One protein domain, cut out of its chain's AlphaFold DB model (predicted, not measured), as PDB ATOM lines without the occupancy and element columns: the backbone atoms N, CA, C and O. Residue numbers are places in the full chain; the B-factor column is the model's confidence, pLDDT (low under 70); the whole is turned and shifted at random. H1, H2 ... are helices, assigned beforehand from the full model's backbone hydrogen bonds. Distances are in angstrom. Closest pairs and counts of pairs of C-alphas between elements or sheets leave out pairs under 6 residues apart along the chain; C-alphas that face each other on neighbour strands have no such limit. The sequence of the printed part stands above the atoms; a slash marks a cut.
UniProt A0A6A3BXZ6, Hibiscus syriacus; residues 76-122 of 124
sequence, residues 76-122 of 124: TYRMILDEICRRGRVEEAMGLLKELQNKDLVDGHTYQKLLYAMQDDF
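AT A GLANCE: This is residues 76 to 122 of the 124 residues of a protein of Hibiscus syriacus (UniProt A0A6A3BXZ6). Three helices form a small up-and-down bundle, their centres at the corners of a triangle. H2 and H3 lie side by side, nearly parallel in line but running opposite ways, and the shorter H1 packs on both at a shallow tilt. The printed part has 47 residues with three named helices, H1, H2, H3 in chain order, and no named strand; the class is all helix. The whole is compact, with a radius of gyration of the C-alphas of 9.7 A, and elongated, spanning 27 by 17 by 16 A.

IN THESE COORDINATES: Find C-alpha 90 at (117.028, 149.182, 137.143); from there H2, residues 90 to 102, runs 18.7 A to C-alpha 102 at (131.306, 153.489, 125.873). Further on, H3 takes residues 108 to 120 and measures 18.4 A, ending with C-alpha 120 at (115.756, 161.080, 141.347). Look back to Thr 76 for H1, residues 76 to 86, 15.3 A long.

HOW THE PARTS SIT: Start at H2, which forms a helical hairpin with H3: they touch and run opposite ways at a shallow tilt of 7 degrees. H2 touches H3 with residues 97 to 101 alone, and the closest C-alphas of the two, those of Gln 101 and Tyr 111, are 6.9 A apart. H1 and H2 make another helical hairpin, opposite ways at a shallow tilt of 24 degrees; they touch, closest at the C-alphas of Leu 81 and Ala 93, 5.3 A apart. H3 touches H1 with residues 114 to 118 alone, closest at the C-alphas of Arg 78 and Leu 114, 6.4 A; these two run the same way at a shallow tilt of 28 degrees. Along the backbones of H1, H2 and H3, each O i to N i+4 pair is within hydrogen-bond range.

THE WHOLE: Look to Gly 88 and Asp 104 for the two C-alphas farthest apart, 26.7 A. The links H1 to H2 and H2 to H3 are tight, and the printed part has no cut. The mean pLDDT of the printed part is 79.8; the model's confidence is under 70 at residues 121 to 122.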
ATOM      1  N   THR A  76     114.630 160.614 124.164       70.69
ATOM      2  CA  THR A  76     114.469 159.232 123.675       70.69
ATOM      3  C   THR A  76     115.200 158.228 124.563       70.69
ATOM      4  O   THR A  76     114.611 157.219 124.949       70.69
ATOM      5  N   TYR A  77     116.451 158.509 124.942       74.62
ATOM      6  CA  TYR A  77     117.181 157.654 125.881       74.62
ATOM      7  C   TYR A  77     116.521 157.640 127.255       74.62
ATOM      8  O   TYR A  77     116.330 156.570 127.820       74.62
ATOM      9  N   ARG A  78     116.082 158.800 127.748       75.81
ATOM     10  CA  ARG A  78     115.319 158.944 128.986       75.81
ATOM     11  C   ARG A  78     114.056 158.093 128.959       75.81
ATOM     12  O   ARG A  78     113.861 157.304 129.862       75.81
ATOM     13  N   MET A  79     113.245 158.170 127.906       78.88
ATOM     14  CA  MET A  79     112.019 157.370 127.793       78.88
ATOM     15  C   MET A  79     112.294 155.863 127.859       78.88
ATOM     16  O   MET A  79     111.539 155.133 128.497       78.88
ATOM     17  N   ILE A  80     113.358 155.389 127.205       78.94
ATOM     18  CA  ILE A  80     113.737 153.969 127.231       78.94
ATOM     19  C   ILE A  80     114.224 153.569 128.628       78.94
ATOM     20  O   ILE A  80     113.808 152.537 129.152       78.94
ATOM     21  N   LEU A  81     115.081 154.389 129.236       85.44
ATOM     22  CA  LEU A  81     115.642 154.168 130.566       85.44
ATOM     23  C   LEU A  81     114.543 154.178 131.647       85.44
ATOM     24  O   LEU A  81     114.458 153.232 132.429       85.44
ATOM     25  N   ASP A  82     113.646 155.163 131.614       80.38
ATOM     26  CA  ASP A  82     112.509 155.308 132.530       80.38
ATOM     27  C   ASP A  82     111.547 154.114 132.416       80.38
ATOM     28  O   ASP A  82     111.089 153.574 133.423       80.38
ATOM     29  N   GLU A  83     111.271 153.635 131.199       85.19
ATOM     30  CA  GLU A  83     110.406 152.473 130.967       85.19
ATOM     31  C   GLU A  83     110.991 151.175 131.542       85.19
ATOM     32  O   GLU A  83     110.256 150.354 132.104       85.19
ATOM     33  N   ILE A  84     112.305 150.975 131.415       81.56
ATOM     34  CA  ILE A  84     113.002 149.810 131.974       81.56
ATOM     35  C   ILE A  84     112.987 149.881 133.508       81.56
ATOM     36  O   ILE A  84     112.642 148.892 134.165       81.56
ATOM     37  N   CYS A  85     113.280 151.052 134.081       82.00
ATOM     38  CA  CYS A  85     113.229 151.273 135.526       82.00
ATOM     39  C   CYS A  85     111.818 151.065 136.095       82.00
ATOM     40  O   CYS A  85     111.654 150.349 137.081       82.00
ATOM     41  N   ARG A  86     110.773 151.565 135.420       81.56
ATOM     42  CA  ARG A  86     109.361 151.387 135.813       81.56
ATOM     43  C   ARG A  86     108.914 149.921 135.838       81.56
ATOM     44  O   ARG A  86     107.969 149.570 136.541       81.56
ATOM     45  N   ARG A  87     109.584 149.044 135.086       86.50
ATOM     46  CA  ARG A  87     109.369 147.585 135.122       86.50
ATOM     47  C   ARG A  87     110.183 146.879 136.217       86.50
ATOM     48  O   ARG A  87     110.198 145.652 136.247       86.50
ATOM     49  N   GLY A  88     110.863 147.629 137.087       83.75
ATOM     50  CA  GLY A  88     111.705 147.113 138.169       83.75
ATOM     51  C   GLY A  88     113.069 146.592 137.709       83.75
ATOM     52  O   GLY A  88     113.726 145.868 138.451       83.75
ATOM     53  N   ARG A  89     113.506 146.914 136.482       86.81
ATOM     54  CA  ARG A  89     114.727 146.364 135.858       86.81
ATOM     55  C   ARG A  89     115.890 147.364 135.874       86.81
ATOM     56  O   ARG A  89     116.597 147.518 134.884       86.81
ATOM     57  N   VAL A  90     116.091 148.045 137.000       86.00
ATOM     58  CA  VAL A  90     117.028 149.182 137.143       86.00
ATOM     59  C   VAL A  90     118.469 148.834 136.736       86.00
ATOM     60  O   VAL A  90     119.109 149.602 136.021       86.00
ATOM     61  N   GLU A  91     118.962 147.649 137.103       84.69
ATOM     62  CA  GLU A  91     120.311 147.179 136.741       84.69
ATOM     63  C   GLU A  91     120.540 147.110 135.221       84.69
ATOM     64  O   GLU A  91     121.616 147.442 134.721       84.69
ATOM     65  N   GLU A  92     119.518 146.720 134.456       87.00
ATOM     66  CA  GLU A  92     119.608 146.664 132.995       87.00
ATOM     67  C   GLU A  92     119.636 148.070 132.385       87.00
ATOM     68  O   GLU A  92     120.388 148.325 131.444       87.00
ATOM     69  N   ALA A  93     118.873 149.004 132.960       86.44
ATOM     70  CA  ALA A  93     118.869 150.395 132.530       86.44
ATOM     71  C   ALA A  93     120.239 151.062 132.774       86.44
ATOM     72  O   ALA A  93     120.764 151.747 131.895       86.44
ATOM     73  N   MET A  94     120.872 150.785 133.920       86.94
ATOM     74  CA  MET A  94     122.240 151.227 134.221       86.94
ATOM     75  C   MET A  94     123.275 150.630 133.254       86.94
ATOM     76  O   MET A  94     124.176 151.334 132.788       86.94
ATOM     77  N   GLY A  95     123.136 149.345 132.913       87.62
ATOM     78  CA  GLY A  95     123.981 148.684 131.916       87.62
ATOM     79  C   GLY A  95     123.887 149.345 130.539       87.62
ATOM     80  O   GLY A  95     124.916 149.639 129.925       87.62
ATOM     81  N   LEU A  96     122.665 149.655 130.095       85.06
ATOM     82  CA  LEU A  96     122.413 150.341 128.831       85.06
ATOM     83  C   LEU A  96     123.021 151.753 128.819       85.06
ATOM     84  O   LEU A  96     123.700 152.113 127.860       85.06
ATOM     85  N   LEU A  97     122.853 152.537 129.891       85.69
ATOM     86  CA  LEU A  97     123.428 153.884 129.992       85.69
ATOM     87  C   LEU A  97     124.964 153.870 129.869       85.69
ATOM     88  O   LEU A  97     125.552 154.720 129.196       85.69
ATOM     89  N   LYS A  98     125.621 152.868 130.464       85.81
ATOM     90  CA  LYS A  98     127.075 152.683 130.363       85.81
ATOM     91  C   LYS A  98     127.516 152.245 128.964       85.81
ATOM     92  O   LYS A  98     128.559 152.684 128.482       85.81
ATOM     93  N   GLU A  99     126.736 151.399 128.296       85.12
ATOM     94  CA  GLU A  99     126.992 151.012 126.906       85.12
ATOM     95  C   GLU A  99     126.918 152.221 125.964       85.12
ATOM     96  O   GLU A  99     127.786 152.379 125.105       85.12
ATOM     97  N   LEU A 100     125.930 153.100 126.162       81.19
ATOM     98  CA  LEU A 100     125.783 154.333 125.386       81.19
ATOM     99  C   LEU A 100     127.001 155.252 125.546       81.19
ATOM    100  O   LEU A 100     127.476 155.808 124.556       81.19
ATOM    101  N   GLN A 101     127.539 155.371 126.764       82.75
ATOM    102  CA  GLN A 101     128.757 156.141 127.026       82.75
ATOM    103  C   GLN A 101     129.985 155.517 126.350       82.75
ATOM    104  O   GLN A 101     130.746 156.215 125.692       82.75
ATOM    105  N   ASN A 102     130.163 154.196 126.465       80.69
ATOM    106  CA  ASN A 102     131.306 153.489 125.873       80.69
ATOM    107  C   ASN A 102     131.327 153.531 124.338       80.69
ATOM    108  O   ASN A 102     132.376 153.314 123.736       80.69
ATOM    109  N   LYS A 103     130.169 153.741 123.708       78.06
ATOM    110  CA  LYS A 103     130.018 153.836 122.251       78.06
ATOM    111  C   LYS A 103     130.046 155.279 121.733       78.06
ATOM    112  O   LYS A 103     129.735 155.484 120.562       78.06
ATOM    113  N   ASP A 104     130.355 156.258 122.589       74.94
ATOM    114  CA  ASP A 104     130.312 157.693 122.269       74.94
ATOM    115  C   ASP A 104     128.950 158.144 121.694       74.94
ATOM    116  O   ASP A 104     128.861 159.081 120.898       74.94
ATOM    117  N   LEU A 105     127.866 157.459 122.087       71.25
ATOM    118  CA  LEU A 105     126.492 157.778 121.675       71.25
ATOM    119  C   LEU A 105     125.840 158.826 122.581       71.25
ATOM    120  O   LEU A 105     124.804 159.387 122.226       71.25
ATOM    121  N   VAL A 106     126.436 159.079 123.749       70.19
ATOM    122  CA  VAL A 106     126.076 160.160 124.668       70.19
ATOM    123  C   VAL A 106     127.346 160.870 125.117       70.19
ATOM    124  O   VAL A 106     128.335 160.230 125.474       70.19
ATOM    125  N   ASP A 107     127.326 162.200 125.116       76.00
ATOM    126  CA  ASP A 107     128.411 162.982 125.702       76.00
ATOM    127  C   ASP A 107     128.371 162.908 127.242       76.00
ATOM    128  O   ASP A 107     127.361 162.541 127.853       76.00
ATOM    129  N   GLY A 108     129.477 163.275 127.895       75.38
ATOM    130  CA  GLY A 108     129.594 163.202 129.355       75.38
ATOM    131  C   GLY A 108     128.551 164.030 130.120       75.38
ATOM    132  O   GLY A 108     128.138 163.634 131.207       75.38
ATOM    133  N   HIS A 109     128.085 165.144 129.554       76.31
ATOM    134  CA  HIS A 109     127.083 166.010 130.172       76.31
ATOM    135  C   HIS A 109     125.664 165.426 130.022       76.31
ATOM    136  O   HIS A 109     124.881 165.446 130.972       76.31
ATOM    137  N   THR A 110     125.350 164.825 128.875       74.94
ATOM    138  CA  THR A 110     124.116 164.063 128.623       74.94
ATOM    139  C   THR A 110     124.040 162.813 129.503       74.94
ATOM    140  O   THR A 110     123.010 162.564 130.132       74.94
ATOM    141  N   TYR A 111     125.147 162.077 129.629       82.81
ATOM    142  CA  TYR A 111     125.273 160.928 130.530       82.81
ATOM    143  C   TYR A 111     124.963 161.302 131.983       82.81
ATOM    144  O   TYR A 111     124.149 160.648 132.633       82.81
ATOM    145  N   GLN A 112     125.570 162.383 132.486       83.06
ATOM    146  CA  GLN A 112     125.328 162.861 133.849       83.06
ATOM    147  C   GLN A 112     123.856 163.224 134.071       83.06
ATOM    148  O   GLN A 112     123.279 162.823 135.075       83.06
ATOM    149  N   LYS A 113     123.222 163.927 133.123       81.94
ATOM    150  CA  LYS A 113     121.797 164.287 133.220       81.94
ATOM    151  C   LYS A 113     120.876 163.069 133.300       81.94
ATOM    152  O   LYS A 113     119.946 163.081 134.099       81.94
ATOM    153  N   LEU A 114     121.128 162.038 132.491       81.69
ATOM    154  CA  LEU A 114     120.346 160.797 132.526       81.69
ATOM    155  C   LEU A 114     120.575 160.028 133.828       81.69
ATOM    156  O   LEU A 114     119.612 159.569 134.431       81.69
ATOM    157  N   LEU A 115     121.822 159.954 134.297       84.56
ATOM    158  CA  LEU A 115     122.156 159.303 135.562       84.56
ATOM    159  C   LEU A 115     121.431 159.954 136.748       84.56
ATOM    160  O   LEU A 115     120.861 159.244 137.572       84.56
ATOM    161  N   TYR A 116     121.417 161.289 136.813       82.56
ATOM    162  CA  TYR A 116     120.689 162.010 137.857       82.56
ATOM    163  C   TYR A 116     119.179 161.778 137.775       82.56
ATOM    164  O   TYR A 116     118.568 161.507 138.800       82.56
ATOM    165  N   ALA A 117     118.579 161.824 136.580       77.44
ATOM    166  CA  ALA A 117     117.144 161.572 136.415       77.44
ATOM    167  C   ALA A 117     116.745 160.169 136.908       77.44
ATOM    168  O   ALA A 117     115.761 160.016 137.620       77.44
ATOM    169  N   MET A 118     117.561 159.156 136.612       75.62
ATOM    170  CA  MET A 118     117.309 157.783 137.058       75.62
ATOM    171  C   MET A 118     117.483 157.595 138.572       75.62
ATOM    172  O   MET A 118     116.876 156.692 139.140       75.62
ATOM    173  N   GLN A 119     118.309 158.416 139.228       74.88
ATOM    174  CA  GLN A 119     118.470 158.408 140.685       74.88
ATOM    175  C   GLN A 119     117.368 159.195 141.406       74.88
ATOM    176  O   GLN A 119     117.016 158.831 142.519       74.88
ATOM    177  N   ASP A 120     116.826 160.245 140.785       70.94
ATOM    178  CA  ASP A 120     115.756 161.080 141.347       70.94
ATOM    179  C   ASP A 120     114.385 160.381 141.266       70.94
ATOM    180  O   ASP A 120     113.635 160.374 142.238       70.94
ATOM    181  N   ASP A 121     114.088 159.709 140.145       63.03
ATOM    182  CA  ASP A 121     112.800 159.029 139.915       63.03
ATOM    183  C   ASP A 121     112.673 157.671 140.657       63.03
ATOM    184  O   ASP A 121     111.567 157.144 140.806       63.03
ATOM    185  N   PHE A 122     113.787 157.086 141.121       59.56
ATOM    186  CA  PHE A 122     113.830 155.735 141.717       59.56
ATOM    187  C   PHE A 122     114.722 155.619 142.968       59.56
ATOM    188  O   PHE A 122     115.003 154.505 143.415       59.56
TER     189      PHE A 122